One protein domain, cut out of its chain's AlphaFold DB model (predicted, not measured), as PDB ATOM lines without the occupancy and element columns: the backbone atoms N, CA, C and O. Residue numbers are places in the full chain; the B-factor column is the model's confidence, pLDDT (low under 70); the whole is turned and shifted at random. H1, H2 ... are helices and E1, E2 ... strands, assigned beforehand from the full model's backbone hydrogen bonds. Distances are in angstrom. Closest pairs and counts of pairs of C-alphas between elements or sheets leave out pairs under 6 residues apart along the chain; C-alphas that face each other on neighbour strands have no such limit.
ATOM      1  N   ARG A   6     -40.068 -34.666 -32.725       95.31
ATOM      2  CA  ARG A   6     -38.943 -33.784 -33.067       95.31
ATOM      3  C   ARG A   6     -39.319 -32.871 -34.220       95.31
ATOM      4  O   ARG A   6     -40.133 -33.243 -35.066       95.31
ATOM      5  N   GLN A   7     -38.748 -31.669 -34.215       96.31
ATOM      6  CA  GLN A   7     -38.961 -30.693 -35.275       96.31
ATOM      7  C   GLN A   7     -37.931 -30.901 -36.383       96.31
ATOM      8  O   GLN A   7     -36.724 -30.895 -36.134       96.31
ATOM      9  N   PHE A   8     -38.428 -31.033 -37.607       97.12
ATOM     10  CA  PHE A   8     -37.626 -31.106 -38.819       97.12
ATOM     11  C   PHE A   8     -37.892 -29.865 -39.656       97.12
ATOM     12  O   PHE A   8     -39.051 -29.496 -39.847       97.12
ATOM     13  N   ILE A   9     -36.832 -29.213 -40.121       97.44
ATOM     14  CA  ILE A   9     -36.882 -27.922 -40.811       97.44
ATOM     15  C   ILE A   9     -36.183 -28.066 -42.161       97.44
ATOM     16  O   ILE A   9     -35.070 -28.586 -42.234       97.44
ATOM     17  N   ALA A  10     -36.807 -27.589 -43.232       97.25
ATOM     18  CA  ALA A  10     -36.151 -27.515 -44.528       97.25
ATOM     19  C   ALA A  10     -35.057 -26.441 -44.520       97.25
ATOM     20  O   ALA A  10     -35.317 -25.249 -44.359       97.25
ATOM     21  N   SER A  11     -33.830 -26.880 -44.779       95.06
ATOM     22  CA  SER A  11     -32.729 -26.031 -45.223       95.06
ATOM     23  C   SER A  11     -32.654 -26.136 -46.746       95.06
ATOM     24  O   SER A  11     -31.826 -26.850 -47.305       95.06
ATOM     25  N   SER A  12     -33.604 -25.480 -47.411       94.12
ATOM     26  CA  SER A  12     -33.751 -25.458 -48.869       94.12
ATOM     27  C   SER A  12     -33.857 -24.018 -49.341       94.12
ATOM     28  O   SER A  12     -34.465 -23.188 -48.671       94.12
ATOM     29  N   GLU A  13     -33.324 -23.721 -50.523       94.00
ATOM     30  CA  GLU A  13     -33.504 -22.407 -51.147       94.00
ATOM     31  C   GLU A  13     -34.993 -22.091 -51.360       94.00
ATOM     32  O   GLU A  13     -35.461 -20.999 -51.051       94.00
ATOM     33  N   THR A  14     -35.753 -23.064 -51.872       96.00
ATOM     34  CA  THR A  14     -37.164 -22.876 -52.240       96.00
ATOM     35  C   THR A  14     -38.110 -23.106 -51.069       96.00
ATOM     36  O   THR A  14     -39.123 -22.423 -50.958       96.00
ATOM     37  N   PHE A  15     -37.801 -24.086 -50.220       96.62
ATOM     38  CA  PHE A  15     -38.687 -24.535 -49.145       96.62
ATOM     39  C   PHE A  15     -38.165 -24.153 -47.759       96.62
ATOM     40  O   PHE A  15     -38.500 -24.817 -46.783       96.62
ATOM     41  N   SER A  16     -37.321 -23.120 -47.679       95.56
ATOM     42  CA  SER A  16     -36.748 -22.624 -46.425       95.56
ATOM     43  C   SER A  16     -37.816 -22.435 -45.351       95.56
ATOM     44  O   SER A  16     -38.943 -22.024 -45.629       95.56
ATOM     45  N   ASP A  17     -37.452 -22.782 -44.119       95.88
ATOM     46  CA  ASP A  17     -38.267 -22.633 -42.909       95.88
ATOM     47  C   ASP A  17     -39.565 -23.457 -42.859       95.88
ATOM     48  O   ASP A  17     -40.223 -23.493 -41.814       95.88
ATOM     49  N   PHE A  18     -39.918 -24.197 -43.920       97.75
ATOM     50  CA  PHE A  18     -40.973 -25.200 -43.817       97.75
ATOM     51  C   PHE A  18     -40.573 -26.217 -42.751       97.75
ATOM     52  O   PHE A  18     -39.491 -26.809 -42.811       97.75
ATOM     53  N   SER A  19     -41.437 -26.410 -41.759       97.50
ATOM     54  CA  SER A  19     -41.135 -27.284 -40.637       97.50
ATOM     55  C   SER A  19     -42.318 -28.136 -40.235       97.50
ATOM     56  O   SER A  19     -43.474 -27.721 -40.319       97.50
ATOM     57  N   VAL A  20     -42.003 -29.343 -39.779       96.88
ATOM     58  CA  VAL A  20     -42.982 -30.330 -39.332       96.88
ATOM     59  C   VAL A  20     -42.493 -31.019 -38.073       96.88
ATOM     60  O   VAL A  20     -41.297 -31.257 -37.882       96.88
ATOM     61  N   TYR A  21     -43.444 -31.350 -37.207       96.19
ATOM     62  CA  TYR A  21     -43.205 -32.204 -36.057       96.19
ATOM     63  C   TYR A  21     -43.493 -33.647 -36.451       96.19
ATOM     64  O   TYR A  21     -44.618 -33.976 -36.819       96.19
ATOM     65  N   ILE A  22     -42.479 -34.505 -36.368       95.88
ATOM     66  CA  ILE A  22     -42.605 -35.933 -36.674       95.88
ATOM     67  C   ILE A  22     -42.501 -36.717 -35.368       95.88
ATOM     68  O   ILE A  22     -41.581 -36.505 -34.576       95.88
ATOM     69  N   ASN A  23     -43.459 -37.621 -35.147       94.62
ATOM     70  CA  ASN A  23     -43.440 -38.568 -34.039       94.62
ATOM     71  C   ASN A  23     -42.508 -39.742 -34.372       94.62
ATOM     72  O   ASN A  23     -42.723 -40.446 -35.356       94.62
ATOM     73  N   LEU A  24     -41.501 -39.956 -33.531       94.44
ATOM     74  CA  LEU A  24     -40.447 -40.948 -33.725       94.44
ATOM     75  C   LEU A  24     -40.810 -42.372 -33.268       94.44
ATOM     76  O   LEU A  24     -39.994 -43.270 -33.424       94.44
ATOM     77  N   TYR A  25     -42.006 -42.604 -32.712       91.31
ATOM     78  CA  TYR A  25     -42.376 -43.893 -32.106       91.31
ATOM     79  C   TYR A  25     -42.302 -45.095 -33.073       91.31
ATOM     80  O   TYR A  25     -41.954 -46.188 -32.645       91.31
ATOM     81  N   ASN A  26     -42.604 -44.895 -34.362       89.12
ATOM     82  CA  ASN A  26     -42.568 -45.937 -35.402       89.12
ATOM     83  C   ASN A  26     -41.628 -45.547 -36.556       89.12
ATOM     84  O   ASN A  26     -41.997 -45.667 -37.724       89.12
ATOM     85  N   ILE A  27     -40.469 -44.972 -36.235       95.50
ATOM     86  CA  ILE A  27     -39.469 -44.563 -37.224       95.50
ATOM     87  C   ILE A  27     -38.262 -45.487 -37.110       95.50
ATOM     88  O   ILE A  27     -37.601 -45.504 -36.074       95.50
ATOM     89  N   ASP A  28     -37.949 -46.185 -38.200       93.62
ATOM     90  CA  ASP A  28     -36.848 -47.152 -38.246       93.62
ATOM     91  C   ASP A  28     -35.628 -46.612 -39.007       93.62
ATOM     92  O   ASP A  28     -34.512 -47.111 -38.855       93.62
ATOM     93  N   SER A  29     -35.813 -45.579 -39.836       96.62
ATOM     94  CA  SER A  29     -34.751 -45.038 -40.680       96.62
ATOM     95  C   SER A  29     -34.853 -43.527 -40.899       96.62
ATOM     96  O   SER A  29     -35.912 -42.911 -40.773       96.62
ATOM     97  N   LEU A  30     -33.738 -42.916 -41.321       97.00
ATOM     98  CA  LEU A  30     -33.733 -41.528 -41.804       97.00
ATOM     99  C   LEU A  30     -34.671 -41.342 -43.003       97.00
ATOM    100  O   LEU A  30     -35.266 -40.279 -43.161       97.00
ATOM    101  N   GLN A  31     -34.821 -42.376 -43.835       96.56
ATOM    102  CA  GLN A  31     -35.678 -42.310 -45.011       96.56
ATOM    103  C   GLN A  31     -37.156 -42.190 -44.629       96.56
ATOM    104  O   GLN A  31     -37.887 -41.470 -45.303       96.56
ATOM    105  N   ASP A  32     -37.594 -42.819 -43.536       97.00
ATOM    106  CA  ASP A  32     -38.975 -42.690 -43.052       97.00
ATOM    107  C   ASP A  32     -39.285 -41.247 -42.648       97.00
ATOM    108  O   ASP A  32     -40.321 -40.697 -43.027       97.00
ATOM    109  N   ILE A  33     -38.343 -40.597 -41.958       97.50
ATOM    110  CA  ILE A  33     -38.431 -39.179 -41.590       97.50
ATOM    111  C   ILE A  33     -38.527 -38.311 -42.847       97.50
ATOM    112  O   ILE A  33     -39.418 -37.468 -42.949       97.50
ATOM    113  N   ILE A  34     -37.633 -38.527 -43.817       97.50
ATOM    114  CA  ILE A  34     -37.605 -37.770 -45.076       97.50
ATOM    115  C   ILE A  34     -38.916 -37.960 -45.849       97.50
ATOM    116  O   ILE A  34     -39.486 -36.990 -46.344       97.50
ATOM    117  N   ASN A  35     -39.438 -39.186 -45.919       97.44
ATOM    118  CA  ASN A  35     -40.686 -39.489 -46.614       97.44
ATOM    119  C   ASN A  35     -41.886 -38.798 -45.956       97.44
ATOM    120  O   ASN A  35     -42.717 -38.223 -46.661       97.44
ATOM    121  N   LEU A  36     -41.973 -38.823 -44.622       97.88
ATOM    122  CA  LEU A  36     -43.012 -38.102 -43.882       97.88
ATOM    123  C   LEU A  36     -42.895 -36.593 -44.102       97.88
ATOM    124  O   LEU A  36     -43.889 -35.945 -44.407       97.88
ATOM    125  N   PHE A  37     -41.681 -36.049 -44.038       98.00
ATOM    126  CA  PHE A  37     -41.427 -34.637 -44.302       98.00
ATOM    127  C   PHE A  37     -41.881 -34.211 -45.707       98.00
ATOM    128  O   PHE A  37     -42.634 -33.248 -45.850       98.00
ATOM    129  N   ILE A  38     -41.474 -34.951 -46.746       97.94
ATOM    130  CA  ILE A  38     -41.860 -34.683 -48.140       97.94
ATOM    131  C   ILE A  38     -43.372 -34.813 -48.319       97.94
ATOM    132  O   ILE A  38     -43.964 -34.025 -49.056       97.94
ATOM    133  N   LYS A  39     -44.003 -35.798 -47.667       98.31
ATOM    134  CA  LYS A  39     -45.454 -35.988 -47.720       98.31
ATOM    135  C   LYS A  39     -46.186 -34.772 -47.158       98.31
ATOM    136  O   LYS A  39     -47.064 -34.249 -47.835       98.31
ATOM    137  N   GLU A  40     -45.807 -34.293 -45.977       98.44
ATOM    138  CA  GLU A  40     -46.437 -33.117 -45.365       98.44
ATOM    139  C   GLU A  40     -46.191 -31.838 -46.176       98.44
ATOM    140  O   GLU A  40     -47.110 -31.038 -46.379       98.44
ATOM    141  N   LEU A  41     -44.977 -31.669 -46.715       98.31
ATOM    142  CA  LEU A  41     -44.675 -30.573 -47.634       98.31
ATOM    143  C   LEU A  41     -45.565 -30.647 -48.878       98.31
ATOM    144  O   LEU A  41     -46.211 -29.662 -49.227       98.31
ATOM    145  N   ARG A  42     -45.664 -31.813 -49.526       98.50
ATOM    146  CA  ARG A  42     -46.528 -32.006 -50.698       98.50
ATOM    147  C   ARG A  42     -47.988 -31.712 -50.379       98.50
ATOM    148  O   ARG A  42     -48.594 -30.951 -51.128       98.50
ATOM    149  N   ASN A  43     -48.521 -32.264 -49.288       98.50
ATOM    150  CA  ASN A  43     -49.903 -32.038 -48.864       98.50
ATOM    151  C   ASN A  43     -50.177 -30.536 -48.723       98.50
ATOM    152  O   ASN A  43     -51.120 -30.027 -49.317       98.50
ATOM    153  N   THR A  44     -49.286 -29.809 -48.041       98.38
ATOM    154  CA  THR A  44     -49.402 -28.353 -47.868       98.38
ATOM    155  C   THR A  44     -49.463 -27.625 -49.214       98.38
ATOM    156  O   THR A  44     -50.283 -26.726 -49.408       98.38
ATOM    157  N   LEU A  45     -48.604 -28.000 -50.166       98.44
ATOM    158  CA  LEU A  45     -48.585 -27.386 -51.496       98.44
ATOM    159  C   LEU A  45     -49.859 -27.705 -52.295       98.44
ATOM    160  O   LEU A  45     -50.413 -26.814 -52.940       98.44
ATOM    161  N   GLU A  46     -50.327 -28.953 -52.247       98.31
ATOM    162  CA  GLU A  46     -51.522 -29.416 -52.960       98.31
ATOM    163  C   GLU A  46     -52.803 -28.786 -52.399       98.31
ATOM    164  O   GLU A  46     -53.602 -28.252 -53.170       98.31
ATOM    165  N   GLU A  47     -52.956 -28.741 -51.073       98.44
ATOM    166  CA  GLU A  47     -54.087 -28.104 -50.381       98.44
ATOM    167  C   GLU A  47     -54.212 -26.609 -50.713       98.44
ATOM    168  O   GLU A  47     -55.314 -26.060 -50.757       98.44
ATOM    169  N   ASN A  48     -53.087 -25.955 -51.016       98.44
ATOM    170  CA  ASN A  48     -53.031 -24.545 -51.402       98.44
ATOM    171  C   ASN A  48     -52.983 -24.326 -52.927       98.44
ATOM    172  O   ASN A  48     -52.782 -23.200 -53.381       98.44
ATOM    173  N   ASN A  49     -53.192 -25.370 -53.736       98.12
ATOM    174  CA  ASN A  49     -53.161 -25.323 -55.205       98.12
ATOM    175  C   ASN A  49     -51.830 -24.806 -55.800       98.12
ATOM    176  O   ASN A  49     -51.787 -24.291 -56.924       98.12
ATOM    177  N   LEU A  50     -50.712 -24.977 -55.090       98.19
ATOM    178  CA  LEU A  50     -49.376 -24.516 -55.484       98.19
ATOM    179  C   LEU A  50     -48.683 -25.511 -56.434       98.19
ATOM    180  O   LEU A  50     -47.551 -25.943 -56.222       98.19
ATOM    181  N   THR A  51     -49.359 -25.862 -57.528       97.12
ATOM    182  CA  THR A  51     -48.965 -26.946 -58.452       97.12
ATOM    183  C   THR A  51     -47.547 -26.830 -59.022       97.12
ATOM    184  O   THR A  51     -46.879 -27.841 -59.244       97.12
ATOM    185  N   ASN A  52     -47.046 -25.614 -59.260       98.06
ATOM    186  CA  ASN A  52     -45.673 -25.416 -59.734       98.06
ATOM    187  C   ASN A  52     -44.630 -25.761 -58.663       98.06
ATOM    188  O   ASN A  52     -43.574 -26.289 -59.006       98.06
ATOM    189  N   LEU A  53     -44.930 -25.521 -57.383       97.94
ATOM    190  CA  LEU A  53     -44.054 -25.914 -56.283       97.94
ATOM    191  C   LEU A  53     -44.046 -27.436 -56.101       97.94
ATOM    192  O   LEU A  53     -42.978 -27.987 -55.856       97.94
ATOM    193  N   CYS A  54     -45.165 -28.134 -56.340       98.06
ATOM    194  CA  CYS A  54     -45.185 -29.604 -56.377       98.06
ATOM    195  C   CYS A  54     -44.208 -30.156 -57.433       98.06
ATOM    196  O   CYS A  54     -43.410 -31.041 -57.140       98.06
ATOM    197  N   LYS A  55     -44.190 -29.569 -58.638       97.88
ATOM    198  CA  LYS A  55     -43.252 -29.962 -59.709       97.88
ATOM    199  C   LYS A  55     -41.789 -29.671 -59.368       97.88
ATOM    200  O   LYS A  55     -40.897 -30.330 -59.901       97.88
ATOM    201  N   ILE A  56     -41.529 -28.638 -58.564       96.94
ATOM    202  CA  ILE A  56     -40.181 -28.342 -58.067       96.94
ATOM    203  C   ILE A  56     -39.795 -29.384 -57.017       96.94
ATOM    204  O   ILE A  56     -38.713 -29.952 -57.125       96.94
ATOM    205  N   LEU A  57     -40.694 -29.681 -56.074       97.00
ATOM    206  CA  LEU A  57     -40.523 -30.707 -55.047       97.00
ATOM    207  C   LEU A  57     -40.179 -32.077 -55.654       97.00
ATOM    208  O   LEU A  57     -39.235 -32.711 -55.198       97.00
ATOM    209  N   ASP A  58     -40.855 -32.484 -56.735       95.94
ATOM    210  CA  ASP A  58     -40.595 -33.747 -57.457       95.94
ATOM    211  C   ASP A  58     -39.148 -33.900 -57.964       95.94
ATOM    212  O   ASP A  58     -38.699 -35.008 -58.250       95.94
ATOM    213  N   LYS A  59     -38.418 -32.789 -58.120       95.62
ATOM    214  CA  LYS A  59     -37.040 -32.765 -58.638       95.62
ATOM    215  C   LYS A  59     -35.988 -32.640 -57.537       95.62
ATOM    216  O   LYS A  59     -34.797 -32.629 -57.848       95.62
ATOM    217  N   LYS A  60     -36.404 -32.479 -56.281       94.94
ATOM    218  CA  LYS A  60     -35.504 -32.311 -55.140       94.94
ATOM    219  C   LYS A  60     -35.144 -33.658 -54.527       94.94
ATOM    220  O   LYS A  60     -35.960 -34.572 -54.495       94.94
ATOM    221  N   ASN A  61     -33.921 -33.752 -54.010       94.31
ATOM    222  CA  ASN A  61     -33.452 -34.921 -53.276       94.31
ATOM    223  C   ASN A  61     -33.144 -34.533 -51.828       94.31
ATOM    224  O   ASN A  61     -32.065 -34.019 -51.528       94.31
ATOM    225  N   PHE A  62     -34.119 -34.746 -50.948       95.94
ATOM    226  CA  PHE A  62     -33.996 -34.381 -49.544       95.94
ATOM    227  C   PHE A  62     -33.184 -35.404 -48.754       95.94
ATOM    228  O   PHE A  62     -33.338 -36.609 -48.937       95.94
ATOM    229  N   HIS A  63     -32.358 -34.918 -47.834       95.19
ATOM    230  CA  HIS A  63     -31.585 -35.749 -46.917       95.19
ATOM    231  C   HIS A  63     -31.232 -34.998 -45.630       95.19
ATOM    232  O   HIS A  63     -31.332 -33.775 -45.545       95.19
ATOM    233  N   ILE A  64     -30.819 -35.751 -44.611       95.00
ATOM    234  CA  ILE A  64     -30.380 -35.228 -43.315       95.00
ATOM    235  C   ILE A  64     -28.851 -35.330 -43.260       95.00
ATOM    236  O   ILE A  64     -28.298 -36.418 -43.414       95.00
ATOM    237  N   HIS A  65     -28.154 -34.212 -43.041       85.94
ATOM    238  CA  HIS A  65     -26.692 -34.213 -42.928       85.94
ATOM    239  C   HIS A  65     -26.221 -34.509 -41.504       85.94
ATOM    240  O   HIS A  65     -26.733 -33.951 -40.536       85.94
ATOM    241  N   GLY A  66     -25.163 -35.316 -41.388       86.00
ATOM    242  CA  GLY A  66     -24.361 -35.416 -40.162       86.00
ATOM    243  C   GLY A  66     -25.100 -35.970 -38.941       86.00
ATOM    244  O   GLY A  66     -24.659 -35.728 -37.819       86.00
ATOM    245  N   LYS A  67     -26.216 -36.674 -39.151       93.25
ATOM    246  CA  LYS A  67     -26.987 -37.354 -38.107       93.25
ATOM    247  C   LYS A  67     -27.295 -38.772 -38.538       93.25
ATOM    248  O   LYS A  67     -27.737 -38.988 -39.666       93.25
ATOM    249  N   THR A  68     -27.082 -39.719 -37.636       95.69
ATOM    250  CA  THR A  68     -27.620 -41.070 -37.789       95.69
ATOM    251  C   THR A  68     -29.050 -41.129 -37.259       95.69
ATOM    252  O   THR A  68     -29.546 -40.179 -36.647       95.69
ATOM    253  N   ILE A  69     -29.743 -42.243 -37.496       95.75
ATOM    254  CA  ILE A  69     -31.072 -42.434 -36.914       95.75
ATOM    255  C   ILE A  69     -30.993 -42.500 -35.382       95.75
ATOM    256  O   ILE A  69     -31.820 -41.907 -34.696       95.75
ATOM    257  N   GLU A  70     -29.949 -43.121 -34.833       95.00
ATOM    258  CA  GLU A  70     -29.716 -43.222 -33.391       95.00
ATOM    259  C   GLU A  70     -29.534 -41.844 -32.741       95.00
ATOM    260  O   GLU A  70     -30.108 -41.595 -31.676       95.00
ATOM    261  N   ASP A  71     -28.810 -40.926 -33.398       95.50
ATOM    262  CA  ASP A  71     -28.660 -39.541 -32.929       95.50
ATOM    263  C   ASP A  71     -30.022 -38.856 -32.764       95.50
ATOM    264  O   ASP A  71     -30.246 -38.111 -31.811       95.50
ATOM    265  N   ILE A  72     -30.945 -39.103 -33.697       95.88
ATOM    266  CA  ILE A  72     -32.280 -38.500 -33.700       95.88
ATOM    267  C   ILE A  72     -33.171 -39.164 -32.647       95.88
ATOM    268  O   ILE A  72     -33.819 -38.459 -31.871       95.88
ATOM    269  N   LEU A  73     -33.184 -40.497 -32.571       94.06
ATOM    270  CA  LEU A  73     -34.013 -41.246 -31.619       94.06
ATOM    271  C   LEU A  73     -33.624 -40.978 -30.155       94.06
ATOM    272  O   LEU A  73     -34.485 -40.992 -29.277       94.06
ATOM    273  N   THR A  74     -32.347 -40.689 -29.889       93.69
ATOM    274  CA  THR A  74     -31.829 -40.393 -28.538       93.69
ATOM    275  C   THR A  74     -31.730 -38.896 -28.218       93.69
ATOM    276  O   THR A  74     -31.355 -38.519 -27.105       93.69
ATOM    277  N   SER A  75     -32.095 -38.030 -29.169       94.38
ATOM    278  CA  SER A  75     -32.053 -36.573 -29.019       94.38
ATOM    279  C   SER A  75     -33.040 -36.033 -27.985       94.38
ATOM    280  O   SER A  75     -33.982 -36.712 -27.566       94.38
ATOM    281  N   LYS A  76     -32.884 -34.764 -27.604       92.56
ATOM    282  CA  LYS A  76     -33.835 -34.055 -26.740       92.56
ATOM    283  C   LYS A  76     -34.930 -33.397 -27.575       92.56
ATOM    284  O   LYS A  76     -34.729 -33.005 -28.715       92.56
ATOM    285  N   LYS A  77     -36.100 -33.190 -26.965       87.44
ATOM    286  CA  LYS A  77     -37.276 -32.572 -27.604       87.44
ATOM    287  C   LYS A  77     -37.017 -31.201 -28.254       87.44
ATOM    288  O   LYS A  77     -37.730 -30.835 -29.177       87.44
ATOM    289  N   GLY A  78     -36.053 -30.437 -27.741       86.25
ATOM    290  CA  GLY A  78     -35.694 -29.114 -28.262       86.25
ATOM    291  C   GLY A  78     -34.625 -29.127 -29.354       86.25
ATOM    292  O   GLY A  78     -34.271 -28.060 -29.844       86.25
ATOM    293  N   ASP A  79     -34.095 -30.298 -29.709       92.44
ATOM    294  CA  ASP A  79     -33.083 -30.404 -30.752       92.44
ATOM    295  C   ASP A  79     -33.742 -30.201 -32.123       92.44
ATOM    296  O   ASP A  79     -34.814 -30.745 -32.406       92.44
ATOM    297  N   LEU A  80     -33.097 -29.391 -32.965       91.62
ATOM    298  CA  LEU A  80     -33.556 -29.082 -34.315       91.62
ATOM    299  C   LEU A  80     -32.816 -29.942 -35.334       91.62
ATOM    300  O   LEU A  80     -31.592 -30.089 -35.268       91.62
ATOM    301  N   PHE A  81     -33.560 -30.457 -36.309       96.00
ATOM    302  CA  PHE A  81     -33.016 -31.265 -37.394       96.00
ATOM    303  C   PHE A  81     -33.284 -30.597 -38.732       96.00
ATOM    304  O   PHE A  81     -34.425 -30.269 -39.053       96.00
ATOM    305  N   TYR A  82     -32.233 -30.415 -39.523       95.56
ATOM    306  CA  TYR A  82     -32.339 -29.805 -40.842       95.56
ATOM    307  C   TYR A  82     -32.367 -30.872 -41.933       95.56
ATOM    308  O   TYR A  82     -31.547 -31.793 -41.935       95.56
ATOM    309  N   ILE A  83     -33.303 -30.719 -42.866       95.94
ATOM    310  CA  ILE A  83     -33.430 -31.547 -44.063       95.94
ATOM    311  C   ILE A  83     -33.090 -30.674 -45.271       95.94
ATOM    312  O   ILE A  83     -33.733 -29.652 -45.509       95.94
ATOM    313  N   CYS A  84     -32.050 -31.059 -46.004       94.31
ATOM    314  CA  CYS A  84     -31.473 -30.281 -47.099       94.31
ATOM    315  C   CYS A  84     -31.801 -30.918 -48.447       94.31
ATOM    316  O   CYS A  84     -31.916 -32.139 -48.532       94.31
ATOM    317  N   ASP A  85     -31.928 -30.107 -49.498       90.50
ATOM    318  CA  ASP A  85     -32.187 -30.552 -50.877       90.50
ATOM    319  C   ASP A  85     -31.022 -30.278 -51.847       90.50
ATOM    320  O   ASP A  85     -31.190 -30.379 -53.066       90.50
TER     321      ASP A  85
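This is residues 6 to 85 of the 87 residues of an uncharacterized protein of Chloroflexi bacterium (UniProt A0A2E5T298). A long helix, H1, runs slantwise over one face of a small three-stranded sheet, whose other face has no helix over it. At one end of the long axis H1 runs past the sheet and the chain folds back into H2 as a helical hairpin, while the short helix H3 sits towards the other end, near the start of H1. The printed part has 80 residues with three named helices and three named strands, in the order E1 E2 H1 H2 H3 E3; the sheet is mixed, in the order E2 E1 E3. The class is mixed, helices and strands, and the whole is compact, with a radius of gyration of the C-alphas of 12.5 A and an elongated outline of 37 by 21 by 20 A.

Start at E1, residues 6 to 11, the inner strand. Its hairpin partner E2, residues 19 to 23, is antiparallel to it at 147 degrees; look for N 8 and O 20, within hydrogen-bond range at 2.9 A. On the other side of E1, E3, residues 80 to 84, is parallel to it at 36 degrees, with N 9 and O 81 at 2.8 A. H1, residues 30 to 47, is on this sheet at a height of 8.9 A, over E2 and E1, and makes two layers with it, a helix on one face of a sheet. On the local plane it runs slantwise to the strands, at 47 degrees to E2; their closest C-alphas are those of Val 20 and Phe 37, 6.8 A apart. H2, residues 51 to 57, is not on the sheet; it touches H1, by residues 42 to 46 of H1 alone, at a shallow tilt of 14 degrees, opposite ways, and the closest C-alphas, of Arg 42 and Cys 54, are 6.3 A apart. H3, residues 69 to 73, is close to H1 but not clearly touching, the closest C-alphas being those of Leu 30 and Ile 69 at 5.6 A. In H1, H2 and H3 every O i to N i+4 pair is within hydrogen-bond range.

Find C-alpha 6 at (-38.943, -33.784, -33.067); from there E1 runs 15.7 A to C-alpha 11, and E2 later covers 13.3 A. C-alpha 30 at (-33.733, -41.528, -41.804) begins H1, 25.8 A long; H2 follows with 9.8 A and H3 with 6.2 A. E3 runs 13.0 A to C-alpha 84 at (-31.473, -30.281, -47.099).

The C-alphas farthest apart, of Asn 49 and Thr 74, are 37.3 A apart. The link from H2 to H3 is long, 11 residues; in it, residues 63 to 64 pair antiparallel with residues 83 to 84 of E3. The printed part has no cut, and no printed residue is under 70 in pLDDT.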